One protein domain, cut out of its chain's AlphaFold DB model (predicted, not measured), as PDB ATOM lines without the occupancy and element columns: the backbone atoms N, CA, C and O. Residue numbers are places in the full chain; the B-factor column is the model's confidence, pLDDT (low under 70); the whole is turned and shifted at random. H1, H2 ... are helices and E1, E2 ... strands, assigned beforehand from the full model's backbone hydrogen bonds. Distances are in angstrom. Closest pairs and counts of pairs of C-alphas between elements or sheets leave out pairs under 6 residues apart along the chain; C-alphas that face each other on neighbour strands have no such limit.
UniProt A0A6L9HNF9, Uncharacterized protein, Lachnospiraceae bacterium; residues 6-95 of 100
ATOM      1  N   LYS A   6     -30.019 -39.878 -51.498       60.34
ATOM      2  CA  LYS A   6     -29.511 -40.942 -50.615       60.34
ATOM      3  C   LYS A   6     -30.622 -41.792 -50.000       60.34
ATOM      4  O   LYS A   6     -30.425 -42.978 -49.803       60.34
ATOM      5  N   ILE A   7     -31.770 -41.190 -49.704       64.44
ATOM      6  CA  ILE A   7     -32.925 -41.894 -49.149       64.44
ATOM      7  C   ILE A   7     -33.637 -42.666 -50.256       64.44
ATOM      8  O   ILE A   7     -33.964 -43.829 -50.053       64.44
ATOM      9  N   ALA A   8     -33.792 -42.063 -51.439       69.19
ATOM     10  CA  ALA A   8     -34.446 -42.693 -52.587       69.19
ATOM     11  C   ALA A   8     -33.838 -44.056 -52.967       69.19
ATOM     12  O   ALA A   8     -34.577 -44.963 -53.327       69.19
ATOM     13  N   HIS A   9     -32.519 -44.234 -52.812       72.94
ATOM     14  CA  HIS A   9     -31.841 -45.522 -53.032       72.94
ATOM     15  C   HIS A   9     -32.368 -46.664 -52.148       72.94
ATOM     16  O   HIS A   9     -32.384 -47.815 -52.580       72.94
ATOM     17  N   TYR A  10     -32.809 -46.347 -50.929       70.88
ATOM     18  CA  TYR A  10     -33.351 -47.318 -49.977       70.88
ATOM     19  C   TYR A  10     -34.866 -47.504 -50.102       70.88
ATOM     20  O   TYR A  10     -35.398 -48.518 -49.656       70.88
ATOM     21  N   LEU A  11     -35.560 -46.567 -50.754       69.31
ATOM     22  CA  LEU A  11     -36.988 -46.646 -51.071       69.31
ATOM     23  C   LEU A  11     -37.238 -47.561 -52.276       69.31
ATOM     24  O   LEU A  11     -37.904 -47.179 -53.232       69.31
ATOM     25  N   ARG A  12     -36.688 -48.778 -52.256       63.44
ATOM     26  CA  ARG A  12     -36.870 -49.752 -53.346       63.44
ATOM     27  C   ARG A  12     -38.291 -50.339 -53.413       63.44
ATOM     28  O   ARG A  12     -38.523 -51.247 -54.201       63.44
ATOM     29  N   GLY A  13     -39.226 -49.849 -52.597       61.62
ATOM     30  CA  GLY A  13     -40.639 -50.227 -52.600       61.62
ATOM     31  C   GLY A  13     -41.558 -49.016 -52.782       61.62
ATOM     32  O   GLY A  13     -41.142 -47.872 -52.592       61.62
ATOM     33  N   ASN A  14     -42.824 -49.274 -53.120       67.50
ATOM     34  CA  ASN A  14     -43.875 -48.255 -53.106       67.50
ATOM     35  C   ASN A  14     -44.182 -47.884 -51.650       67.50
ATOM     36  O   ASN A  14     -44.952 -48.563 -50.972       67.50
ATOM     37  N   VAL A  15     -43.536 -46.834 -51.148       71.38
ATOM     38  CA  VAL A  15     -43.927 -46.208 -49.882       71.38
ATOM     39  C   VAL A  15     -45.087 -45.269 -50.164       71.38
ATOM     40  O   VAL A  15     -44.941 -44.300 -50.910       71.38
ATOM     41  N   ASP A  16     -46.224 -45.548 -49.540       74.56
ATOM     42  CA  ASP A  16     -47.358 -44.637 -49.511       74.56
ATOM     43  C   ASP A  16     -47.059 -43.472 -48.549       74.56
ATOM     44  O   ASP A  16     -47.189 -43.585 -47.331       74.56
ATOM     45  N   PHE A  17     -46.597 -42.349 -49.095       77.00
ATOM     46  CA  PHE A  17     -46.310 -41.139 -48.317       77.00
ATOM     47  C   PHE A  17     -47.552 -40.292 -48.009       77.00
ATOM     48  O   PHE A  17     -47.431 -39.303 -47.265       77.00
ATOM     49  N   ASP A  18     -48.702 -40.652 -48.579       80.62
ATOM     50  CA  ASP A  18     -49.975 -39.986 -48.326       80.62
ATOM     51  C   ASP A  18     -50.563 -40.509 -47.014       80.62
ATOM     52  O   ASP A  18     -50.950 -39.706 -46.170       80.62
ATOM     53  N   SER A  19     -50.486 -41.820 -46.775       80.25
ATOM     54  CA  SER A  19     -50.930 -42.438 -45.513       80.25
ATOM     55  C   SER A  19     -49.863 -42.381 -44.409       80.25
ATOM     56  O   SER A  19     -50.174 -42.330 -43.215       80.25
ATOM     57  N   PHE A  20     -48.576 -42.335 -44.778       85.00
ATOM     58  CA  PHE A  20     -47.471 -42.423 -43.819       85.00
ATOM     59  C   PHE A  20     -46.494 -41.247 -43.869       85.00
ATOM     60  O   PHE A  20     -46.212 -40.654 -44.911       85.00
ATOM     61  N   PHE A  21     -45.880 -40.957 -42.721       85.56
ATOM     62  CA  PHE A  21     -44.666 -40.149 -42.658       85.56
ATOM     63  C   PHE A  21     -43.485 -40.962 -42.123       85.56
ATOM     64  O   PHE A  21     -43.631 -41.881 -41.317       85.56
ATOM     65  N   VAL A  22     -42.283 -40.600 -42.571       87.50
ATOM     66  CA  VAL A  22     -41.046 -41.266 -42.154       87.50
ATOM     67  C   VAL A  22     -40.676 -40.838 -40.737       87.50
ATOM     68  O   VAL A  22     -40.417 -39.659 -40.487       87.50
ATOM     69  N   LEU A  23     -40.609 -41.803 -39.821       88.56
ATOM     70  CA  LEU A  23     -40.088 -41.614 -38.467       88.56
ATOM     71  C   LEU A  23     -38.563 -41.582 -38.459       88.56
ATOM     72  O   LEU A  23     -37.962 -40.676 -37.874       88.56
ATOM     73  N   ASP A  24     -37.961 -42.598 -39.076       89.62
ATOM     74  CA  ASP A  24     -36.516 -42.760 -39.171       89.62
ATOM     75  C   ASP A  24     -36.131 -43.700 -40.319       89.62
ATOM     76  O   ASP A  24     -36.950 -44.478 -40.818       89.62
ATOM     77  N   ILE A  25     -34.861 -43.627 -40.716       89.31
ATOM     78  CA  ILE A  25     -34.248 -44.521 -41.696       89.31
ATOM     79  C   ILE A  25     -32.986 -45.094 -41.065       89.31
ATOM     80  O   ILE A  25     -31.954 -44.429 -40.971       89.31
ATOM     81  N   ALA A  26     -33.067 -46.351 -40.646       89.44
ATOM     82  CA  ALA A  26     -31.958 -47.060 -40.036       89.44
ATOM     83  C   ALA A  26     -31.151 -47.782 -41.120       89.44
ATOM     84  O   ALA A  26     -31.476 -48.905 -41.513       89.44
ATOM     85  N   VAL A  27     -30.104 -47.120 -41.619       87.94
ATOM     86  CA  VAL A  27     -29.166 -47.712 -42.583       87.94
ATOM     87  C   VAL A  27     -28.457 -48.894 -41.928       87.94
ATOM     88  O   VAL A  27     -27.810 -48.731 -40.895       87.94
ATOM     89  N   GLN A  28     -28.595 -50.069 -42.536       87.00
ATOM     90  CA  GLN A  28     -27.946 -51.297 -42.079       87.00
ATOM     91  C   GLN A  28     -26.601 -51.471 -42.789       87.00
ATOM     92  O   GLN A  28     -25.588 -51.749 -42.155       87.00
ATOM     93  N   ASP A  29     -26.581 -51.238 -44.105       85.69
ATOM     94  CA  ASP A  29     -25.386 -51.303 -44.943       85.69
ATOM     95  C   ASP A  29     -25.526 -50.412 -46.203       85.69
ATOM     96  O   ASP A  29     -26.397 -49.541 -46.295       85.69
ATOM     97  N   LYS A  30     -24.630 -50.581 -47.186       81.38
ATOM     98  CA  LYS A  30     -24.607 -49.780 -48.426       81.38
ATOM     99  C   LYS A  30     -25.854 -49.964 -49.302       81.38
ATOM    100  O   LYS A  30     -26.152 -49.099 -50.125       81.38
ATOM    101  N   GLU A  31     -26.577 -51.065 -49.143       83.00
ATOM    102  CA  GLU A  31     -27.716 -51.439 -49.985       83.00
ATOM    103  C   GLU A  31     -29.027 -51.538 -49.209       83.00
ATOM    104  O   GLU A  31     -30.097 -51.344 -49.784       83.00
ATOM    105  N   ASN A  32     -28.952 -51.789 -47.904       84.44
ATOM    106  CA  ASN A  32     -30.103 -52.049 -47.063       84.44
ATOM    107  C   ASN A  32     -30.305 -50.950 -46.020       84.44
ATOM    108  O   ASN A  32     -29.394 -50.571 -45.281       84.44
ATOM    109  N   ALA A  33     -31.553 -50.509 -45.894       90.12
ATOM    110  CA  ALA A  33     -32.011 -49.728 -44.761       90.12
ATOM    111  C   ALA A  33     -33.379 -50.229 -44.308       90.12
ATOM    112  O   ALA A  33     -34.152 -50.777 -45.097       90.12
ATOM    113  N   VAL A  34     -33.654 -50.020 -43.028       90.50
ATOM    114  CA  VAL A  34     -34.973 -50.223 -42.445       90.50
ATOM    115  C   VAL A  34     -35.659 -48.873 -42.380       90.50
ATOM    116  O   VAL A  34     -35.168 -47.935 -41.749       90.50
ATOM    117  N   LEU A  35     -36.789 -48.778 -43.060       91.31
ATOM    118  CA  LEU A  35     -37.661 -47.623 -43.019       91.31
ATOM    119  C   LEU A  35     -38.687 -47.800 -41.916       91.31
ATOM    120  O   LEU A  35     -39.385 -48.809 -41.887       91.31
ATOM    121  N   LEU A  36     -38.802 -46.801 -41.049       92.44
ATOM    122  CA  LEU A  36     -39.811 -46.764 -40.001       92.44
ATOM    123  C   LEU A  36     -40.822 -45.683 -40.335       92.44
ATOM    124  O   LEU A  36     -40.466 -44.512 -40.491       92.44
ATOM    125  N   LEU A  37     -42.080 -46.081 -40.443       90.69
ATOM    126  CA  LEU A  37     -43.177 -45.243 -40.890       90.69
ATOM    127  C   LEU A  37     -44.251 -45.191 -39.806       90.69
ATOM    128  O   LEU A  37     -44.639 -46.218 -39.243       90.69
ATOM    129  N   ALA A  38     -44.730 -43.985 -39.528       90.12
ATOM    130  CA  ALA A  38     -45.897 -43.753 -38.690       90.12
ATOM    131  C   ALA A  38     -47.086 -43.324 -39.550       90.12
ATOM    132  O   ALA A  38     -46.874 -42.645 -40.564       90.12
ATOM    133  N   PRO A  39     -48.313 -43.678 -39.141       89.19
ATOM    134  CA  PRO A  39     -49.511 -43.152 -39.776       89.19
ATOM    135  C   PRO A  39     -49.554 -41.630 -39.616       89.19
ATOM    136  O   PRO A  39     -49.150 -41.093 -38.578       89.19
ATOM    137  N   ARG A  40     -50.012 -40.918 -40.648       83.44
ATOM    138  CA  ARG A  40     -50.214 -39.462 -40.560       83.44
ATOM    139  C   ARG A  40     -51.410 -39.098 -39.703       83.44
ATOM    140  O   ARG A  40     -51.331 -38.131 -38.949       83.44
ATOM    141  N   ASP A  41     -52.477 -39.870 -39.828       78.81
ATOM    142  CA  ASP A  41     -53.696 -39.702 -39.062       78.81
ATOM    143  C   ASP A  41     -53.974 -40.997 -38.301       78.81
ATOM    144  O   ASP A  41     -54.328 -42.024 -38.867       78.81
ATOM    145  N   ILE A  42     -53.792 -40.941 -36.983       71.69
ATOM    146  CA  ILE A  42     -54.014 -42.080 -36.086       71.69
ATOM    147  C   ILE A  42     -55.498 -42.469 -35.965       71.69
ATOM    148  O   ILE A  42     -55.807 -43.515 -35.394       71.69
ATOM    149  N   THR A  43     -56.420 -41.632 -36.453       70.38
ATOM    150  CA  THR A  43     -57.862 -41.898 -36.432       70.38
ATOM    151  C   THR A  43     -58.299 -42.751 -37.625       70.38
ATOM    152  O   THR A  43     -59.163 -43.618 -37.463       70.38
ATOM    153  N   THR A  44     -57.660 -42.574 -38.786       71.25
ATOM    154  CA  THR A  44     -57.930 -43.333 -40.018       71.25
ATOM    155  C   THR A  44     -56.949 -44.484 -40.218       71.25
ATOM    156  O   THR A  44     -57.370 -45.608 -40.494       71.25
ATOM    157  N   ASP A  45     -55.657 -44.243 -39.996       73.44
ATOM    158  CA  ASP A  45     -54.578 -45.194 -40.233       73.44
ATOM    159  C   ASP A  45     -54.061 -45.757 -38.910       73.44
ATOM    160  O   ASP A  45     -53.363 -45.114 -38.126       73.44
ATOM    161  N   LYS A  46     -54.423 -47.013 -38.644       76.62
ATOM    162  CA  LYS A  46     -54.214 -47.650 -37.333       76.62
ATOM    163  C   LYS A  46     -52.889 -48.391 -37.196       76.62
ATOM    164  O   LYS A  46     -52.637 -49.003 -36.159       76.62
ATOM    165  N   PHE A  47     -52.060 -48.385 -38.235       88.94
ATOM    166  CA  PHE A  47     -50.862 -49.211 -38.281       88.94
ATOM    167  C   PHE A  47     -49.608 -48.376 -38.480       88.94
ATOM    168  O   PHE A  47     -49.588 -47.422 -39.244       88.94
ATOM    169  N   PHE A  48     -48.539 -48.790 -37.816       92.06
ATOM    170  CA  PHE A  48     -47.171 -48.402 -38.124       92.06
ATOM    171  C   PHE A  48     -46.614 -49.378 -39.153       92.06
ATOM    172  O   PHE A  48     -46.972 -50.558 -39.141       92.06
ATOM    173  N   CYS A  49     -45.729 -48.907 -40.026       91.75
ATOM    174  CA  CYS A  49     -45.142 -49.740 -41.068       91.75
ATOM    175  C   CYS A  49     -43.615 -49.739 -40.961       91.75
ATOM    176  O   CYS A  49     -42.974 -48.691 -40.911       91.75
ATOM    177  N   MET A  50     -43.026 -50.930 -40.944       92.31
ATOM    178  CA  MET A  50     -41.599 -51.127 -41.152       92.31
ATOM    179  C   MET A  50     -41.392 -51.650 -42.566       92.31
ATOM    180  O   MET A  50     -41.965 -52.680 -42.922       92.31
ATOM    181  N   GLN A  51     -40.539 -50.994 -43.347       90.69
ATOM    182  CA  GLN A  51     -40.099 -51.535 -44.626       90.69
ATOM    183  C   GLN A  51     -38.643 -51.971 -44.581       90.69
ATOM    184  O   GLN A  51     -37.767 -51.228 -44.141       90.69
ATOM    185  N   TYR A  52     -38.381 -53.176 -45.076       88.81
ATOM    186  CA  TYR A  52     -37.037 -53.724 -45.190       88.81
ATOM    187  C   TYR A  52     -36.953 -54.638 -46.408       88.81
ATOM    188  O   TYR A  52     -37.788 -55.523 -46.583       88.81
ATOM    189  N   ARG A  53     -35.948 -54.415 -47.268       85.88
ATOM    190  CA  ARG A  53     -35.703 -55.215 -48.486       85.88
ATOM    191  C   ARG A  53     -36.937 -55.385 -49.389       85.88
ATOM    192  O   ARG A  53     -37.146 -56.442 -49.966       85.88
ATOM    193  N   GLY A  54     -37.759 -54.340 -49.505       81.25
ATOM    194  CA  GLY A  54     -38.974 -54.350 -50.330       81.25
ATOM    195  C   GLY A  54     -40.199 -54.997 -49.673       81.25
ATOM    196  O   GLY A  54     -41.282 -54.950 -50.250       81.25
ATOM    197  N   HIS A  55     -40.072 -55.541 -48.462       86.38
ATOM    198  CA  HIS A  55     -41.199 -56.057 -47.688       86.38
ATOM    199  C   HIS A  55     -41.745 -54.997 -46.737       86.38
ATOM    200  O   HIS A  55     -40.974 -54.226 -46.166       86.38
ATOM    201  N   SER A  56     -43.067 -54.995 -46.551       89.31
ATOM    202  CA  SER A  56     -43.770 -54.148 -45.583       89.31
ATOM    203  C   SER A  56     -44.318 -54.998 -44.441       89.31
ATOM    204  O   SER A  56     -44.986 -56.003 -44.679       89.31
ATOM    205  N   TYR A  57     -44.059 -54.571 -43.211       91.94
ATOM    206  CA  TYR A  57     -44.533 -55.206 -41.986       91.94
ATOM    207  C   TYR A  57     -45.349 -54.195 -41.189       91.94
ATOM    208  O   TYR A  57     -44.865 -53.097 -40.911       91.94
ATOM    209  N   PHE A  58     -46.578 -54.559 -40.830       92.62
ATOM    210  CA  PHE A  58     -47.515 -53.664 -40.158       92.62
ATOM    211  C   PHE A  58     -47.660 -54.016 -38.681       92.62
ATOM    212  O   PHE A  58     -47.745 -55.186 -38.312       92.62
ATOM    213  N   TYR A  59     -47.711 -52.988 -37.839       94.06
ATOM    214  CA  TYR A  59     -47.767 -53.115 -36.387       94.06
ATOM    215  C   TYR A  59     -48.866 -52.219 -35.828       94.06
ATOM    216  O   TYR A  59     -49.006 -51.075 -36.247       94.06
ATOM    217  N   GLY A  60     -49.621 -52.708 -34.844       91.62
ATOM    218  CA  GLY A  60     -50.701 -51.934 -34.215       91.62
ATOM    219  C   GLY A  60     -50.236 -50.795 -33.296       91.62
ATOM    220  O   GLY A  60     -51.060 -50.025 -32.821       91.62
ATOM    221  N   SER A  61     -48.936 -50.686 -33.010       90.75
ATOM    222  CA  SER A  61     -48.374 -49.618 -32.180       90.75
ATOM    223  C   SER A  61     -46.907 -49.361 -32.515       90.75
ATOM    224  O   SER A  61     -46.218 -50.221 -33.081       90.75
ATOM    225  N   ILE A  62     -46.412 -48.180 -32.129       92.50
ATOM    226  CA  ILE A  62     -44.990 -47.853 -32.255       92.50
ATOM    227  C   ILE A  62     -44.146 -48.764 -31.361       92.50
ATOM    228  O   ILE A  62     -43.060 -49.170 -31.761       92.50
ATOM    229  N   GLU A  63     -44.647 -49.135 -30.183       93.88
ATOM    230  CA  GLU A  63     -43.981 -50.045 -29.254       93.88
ATOM    231  C   GLU A  63     -43.744 -51.418 -29.895       93.88
ATOM    232  O   GLU A  63     -42.612 -51.903 -29.871       93.88
ATOM    233  N   ASN A  64     -44.759 -51.993 -30.552       95.06
ATOM    234  CA  ASN A  64     -44.650 -53.296 -31.214       95.06
ATOM    235  C   ASN A  64     -43.641 -53.260 -32.373       95.06
ATOM    236  O   ASN A  64     -42.828 -54.174 -32.525       95.06
ATOM    237  N   MET A  65     -43.647 -52.185 -33.169       96.00
ATOM    238  CA  MET A  65     -42.675 -52.009 -34.253       96.00
ATOM    239  C   MET A  65     -41.243 -51.873 -33.715       96.00
ATOM    240  O   MET A  65     -40.304 -52.466 -34.245       96.00
ATOM    241  N   MET A  66     -41.062 -51.102 -32.643       95.81
ATOM    242  CA  MET A  66     -39.755 -50.886 -32.024       95.81
ATOM    243  C   MET A  66     -39.217 -52.152 -31.355       95.81
ATOM    244  O   MET A  66     -38.019 -52.419 -31.434       95.81
ATOM    245  N   GLU A  67     -40.083 -52.954 -30.736       96.25
ATOM    246  CA  GLU A  67     -39.711 -54.259 -30.196       96.25
ATOM    247  C   GLU A  67     -39.206 -55.189 -31.309       96.25
ATOM    248  O   GLU A  67     -38.145 -55.802 -31.160       96.25
ATOM    249  N   ALA A  68     -39.899 -55.234 -32.453       95.12
ATOM    250  CA  ALA A  68     -39.452 -55.994 -33.617       95.12
ATOM    251  C   ALA A  68     -38.083 -55.512 -34.126       95.12
ATOM    252  O   ALA A  68     -37.200 -56.329 -34.378       95.12
ATOM    253  N   CYS A  69     -37.854 -54.195 -34.179       94.94
ATOM    254  CA  CYS A  69     -36.559 -53.634 -34.577       94.94
ATOM    255  C   CYS A  69     -35.409 -54.074 -33.658       94.94
ATOM    256  O   CYS A  69     -34.298 -54.294 -34.138       94.94
ATOM    257  N   VAL A  70     -35.657 -54.207 -32.350       95.56
ATOM    258  CA  VAL A  70     -34.651 -54.708 -31.397       95.56
ATOM    259  C   VAL A  70     -34.432 -56.208 -31.574       95.56
ATOM    260  O   VAL A  70     -33.285 -56.642 -31.661       95.56
ATOM    261  N   LYS A  71     -35.511 -56.998 -31.656       95.12
ATOM    262  CA  LYS A  71     -35.437 -58.461 -31.823       95.12
ATOM    263  C   LYS A  71     -34.697 -58.851 -33.102       95.12
ATOM    264  O   LYS A  71     -33.879 -59.764 -33.080       95.12
ATOM    265  N   CYS A  72     -34.932 -58.121 -34.189       92.06
ATOM    266  CA  CYS A  72     -34.265 -58.322 -35.474       92.06
ATOM    267  C   CYS A  72     -32.901 -57.617 -35.581       92.06
ATOM    268  O   CYS A  72     -32.296 -57.636 -36.648       92.06
ATOM    269  N   GLN A  73     -32.414 -56.996 -34.500       92.06
ATOM    270  CA  GLN A  73     -31.124 -56.295 -34.425       92.06
ATOM    271  C   GLN A  73     -30.965 -55.113 -35.401       92.06
ATOM    272  O   GLN A  73     -29.857 -54.627 -35.611       92.06
ATOM    273  N   TYR A  74     -32.066 -54.590 -35.939       91.88
ATOM    274  CA  TYR A  74     -32.062 -53.414 -36.813       91.88
ATOM    275  C   TYR A  74     -31.751 -52.124 -36.061       91.88
ATOM    276  O   TYR A  74     -31.192 -51.181 -36.626       91.88
ATOM    277  N   LEU A  75     -32.131 -52.071 -34.782       92.81
ATOM    278  CA  LEU A  75     -31.883 -50.943 -33.898       92.81
ATOM    279  C   LEU A  75     -31.449 -51.405 -32.511       92.81
ATOM    280  O   LEU A  75     -31.923 -52.401 -31.969       92.81
ATOM    281  N   ARG A  76     -30.590 -50.598 -31.881       93.25
ATOM    282  CA  ARG A  76     -30.250 -50.766 -30.464       93.25
ATOM    283  C   ARG A  76     -31.435 -50.360 -29.576       93.25
ATOM    284  O   ARG A  76     -32.106 -49.375 -29.897       93.25
ATOM    285  N   PRO A  77     -31.619 -50.986 -28.398       93.38
ATOM    286  CA  PRO A  77     -32.689 -50.627 -27.458       93.38
ATOM    287  C   PRO A  77     -32.708 -49.146 -27.045       93.38
ATOM    288  O   PRO A  77     -33.752 -48.570 -26.759       93.38
ATOM    289  N   THR A  78     -31.545 -48.498 -26.990       93.00
ATOM    290  CA  THR A  78     -31.446 -47.068 -26.664       93.00
ATOM    291  C   THR A  78     -31.944 -46.178 -27.802       93.00
ATOM    292  O   THR A  78     -32.568 -45.146 -27.548       93.00
ATOM    293  N   ALA A  79     -31.709 -46.583 -29.054       91.69
ATOM    294  CA  ALA A  79     -32.173 -45.862 -30.232       91.69
ATOM    295  C   ALA A  79     -33.699 -45.932 -30.346       91.69
ATOM    296  O   ALA A  79     -34.336 -44.896 -30.543       91.69
ATOM    297  N   THR A  80     -34.287 -47.112 -30.126       93.25
ATOM    298  CA  THR A  80     -35.743 -47.286 -30.164       93.25
ATOM    299  C   THR A  80     -36.445 -46.460 -29.093       93.25
ATOM    300  O   THR A  80     -37.334 -45.683 -29.424       93.25
ATOM    301  N   LYS A  81     -35.970 -46.481 -27.839       92.75
ATOM    302  CA  LYS A  81     -36.506 -45.620 -26.763       92.75
ATOM    303  C   LYS A  81     -36.497 -44.134 -27.131       92.75
ATOM    304  O   LYS A  81     -37.462 -43.415 -26.865       92.75
ATOM    305  N   ARG A  82     -35.413 -43.657 -27.756       92.50
ATOM    306  CA  ARG A  82     -35.303 -42.261 -28.207       92.50
ATOM    307  C   ARG A  82     -36.315 -41.942 -29.310       92.50
ATOM    308  O   ARG A  82     -36.928 -40.876 -29.262       92.50
ATOM    309  N   LEU A  83     -36.488 -42.842 -30.279       91.38
ATOM    310  CA  LEU A  83     -37.445 -42.678 -31.375       91.38
ATOM    311  C   LEU A  83     -38.891 -42.689 -30.878       91.38
ATOM    312  O   LEU A  83     -39.639 -41.775 -31.214       91.38
ATOM    313  N   THR A  84     -39.253 -43.632 -30.004       93.31
ATOM    314  CA  THR A  84     -40.578 -43.686 -29.370       93.31
ATOM    315  C   THR A  84     -40.889 -42.389 -28.627       93.31
ATOM    316  O   THR A  84     -41.932 -41.779 -28.843       93.31
ATOM    317  N   ARG A  85     -39.945 -41.885 -27.821       91.50
ATOM    318  CA  ARG A  85     -40.128 -40.616 -27.097       91.50
ATOM    319  C   ARG A  85     -40.283 -39.419 -28.037       91.50
ATOM    320  O   ARG A  85     -41.081 -38.524 -27.767       91.50
ATOM    321  N   LYS A  86     -39.507 -39.379 -29.126       89.00
ATOM    322  CA  LYS A  86     -39.595 -38.324 -30.147       89.00
ATOM    323  C   LYS A  86     -40.959 -38.341 -30.841       89.00
ATOM    324  O   LYS A  86     -41.523 -37.269 -31.062       89.00
ATOM    325  N   TYR A  87     -41.468 -39.528 -31.166       88.62
ATOM    326  CA  TYR A  87     -42.788 -39.695 -31.763       88.62
ATOM    327  C   TYR A  87     -43.887 -39.202 -30.825       88.62
ATOM    328  O   TYR A  87     -44.601 -38.283 -31.208       88.62
ATOM    329  N   HIS A  88     -43.950 -39.703 -29.586       88.19
ATOM    330  CA  HIS A  88     -44.985 -39.307 -28.619       88.19
ATOM    331  C   HIS A  88     -45.002 -37.797 -28.377       88.19
ATOM    332  O   HIS A  88     -46.036 -37.161 -28.528       88.19
ATOM    333  N   LYS A  89     -43.831 -37.178 -28.183       86.44
ATOM    334  CA  LYS A  89     -43.720 -35.714 -28.052       86.44
ATOM    335  C   LYS A  89     -44.237 -34.948 -29.280       86.44
ATOM    336  O   LYS A  89     -44.636 -33.791 -29.165       86.44
ATOM    337  N   SER A  90     -44.152 -35.541 -30.468       80.88
ATOM    338  CA  SER A  90     -44.629 -34.927 -31.713       80.88
ATOM    339  C   SER A  90     -46.128 -35.167 -31.914       80.88
ATOM    340  O   SER A  90     -46.831 -34.239 -32.304       80.88
ATOM    341  N   ALA A  91     -46.614 -36.366 -31.590       76.69
ATOM    342  CA  ALA A  91     -48.022 -36.743 -31.646       76.69
ATOM    343  C   ALA A  91     -48.863 -35.948 -30.632       76.69
ATOM    344  O   ALA A  91     -49.898 -35.398 -30.999       76.69
ATOM    345  N   GLU A  92     -48.378 -35.769 -29.400       68.75
ATOM    346  CA  GLU A  92     -49.010 -34.912 -28.384       68.75
ATOM    347  C   GLU A  92     -49.175 -33.471 -28.887       68.75
ATOM    348  O   GLU A  92     -50.244 -32.875 -28.775       68.75
ATOM    349  N   LYS A  93     -48.135 -32.913 -29.519       61.25
ATOM    350  CA  LYS A  93     -48.186 -31.562 -30.099       61.25
ATOM    351  C   LYS A  93     -49.129 -31.446 -31.292       61.25
ATOM    352  O   LYS A  93     -49.629 -30.353 -31.537       61.25
ATOM    353  N   ALA A  94     -49.312 -32.515 -32.061       59.28
ATOM    354  CA  ALA A  94     -50.264 -32.540 -33.166       59.28
ATOM    355  C   ALA A  94     -51.707 -32.594 -32.639       59.28
ATOM    356  O   ALA A  94     -52.549 -31.837 -33.111       59.28
ATOM    357  N   CYS A  95     -51.958 -33.388 -31.593       50.91
ATOM    358  CA  CYS A  95     -53.272 -33.518 -30.960       50.91
ATOM    359  C   CYS A  95     -53.752 -32.196 -30.322       50.91
ATOM    360  O   CYS A  95     -54.906 -31.814 -30.478       50.91
TER     361      CYS A  95
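AT A GLANCE: This is residues 6 to 95 of the 100 residues of an uncharacterized protein of Lachnospiraceae bacterium (UniProt A0A6L9HNF9). A strongly twisted sheet of four strands forms one layer, and a hairpin of two helices, H1 and H2, packs over one face of it, H1 over E3 and H2 reaching E1 at the edge. The stretch before the first strand, residues 6 to 19, has no named element and lies on the side of the sheet away from the helices. The printed part has 90 residues with four named strands and then two named helices, E1 E2 E3 E4 H1 H2; the sheet's order is E1 - E2 - E3 - E4, all antiparallel, and the class is mixed, helices and strands. The whole is compact and rounded, with a radius of gyration of the C-alphas of 12.5 A and spans of 37 by 29 by 21 A.

HOW THE PARTS SIT: E1, residues 20 to 27, is an edge strand and bends by 59 degrees at residue 23. It forms a hairpin with E2, residues 33 to 39, at 159 degrees; N 23 and O 36 are within hydrogen-bond range at 2.8 A. E2 and E3, residues 48 to 52, are a hairpin at 163 degrees, with N 37 and O 49 at 2.8 A. E3 and E4, residues 55 to 59, are a hairpin at 155 degrees, with N 50 and O 57 at 2.8 A; E4 is the other edge strand. The four make a meander, each strand the antiparallel neighbour of the one before. E1 and E4 are apart, as are E2 and E4. H1, residues 62 to 71, is on the sheet at a height of 8.7 A, over E3 and along the strands, at 10 degrees to E3 on the local plane; the closest C-alphas of H1 and E3 are those of Ile 62 and Phe 48, 6.3 A apart. H2, residues 77 to 95, is on the sheet too; its closest C-alpha pair with E1 is Tyr 87 and Leu 23, 7.5 A. The sheet and the helices make two layers, H1 and H2 on one face of it. H1 and H2 form a helical hairpin: they touch, H2 with residues 77 to 84 alone, at a shallow tilt of 12 degrees, opposite ways, the closest C-alphas being those of Met 66 and Thr 80, 5.7 A apart. Every O i to N i+4 pair of H1 is within hydrogen-bond range, and 14 of 15 in H2.

IN THESE COORDINATES: E1 begins at C-alpha 20, (-47.471, -42.423, -43.819), and is 19.1 A long; E2 is 19.3 A, E3 13.5 A and E4 13.4 A. H1 is 14.3 A long. H2, 27.0 A, begins at C-alpha 77, (-32.689, -50.627, -27.458), and ends at C-alpha 95, (-53.272, -33.518, -30.960).

THE WHOLE: The two C-alphas farthest apart, of Lys 30 and Cys 95, are 37.3 A apart. The printed part has no cut. No link is long; E2 to E3, 8 residues, is short and the others are tight. Mean pLDDT of the printed part is 84.6; residues 6 to 8, 11 to 14 and 92 to 95 are under 70.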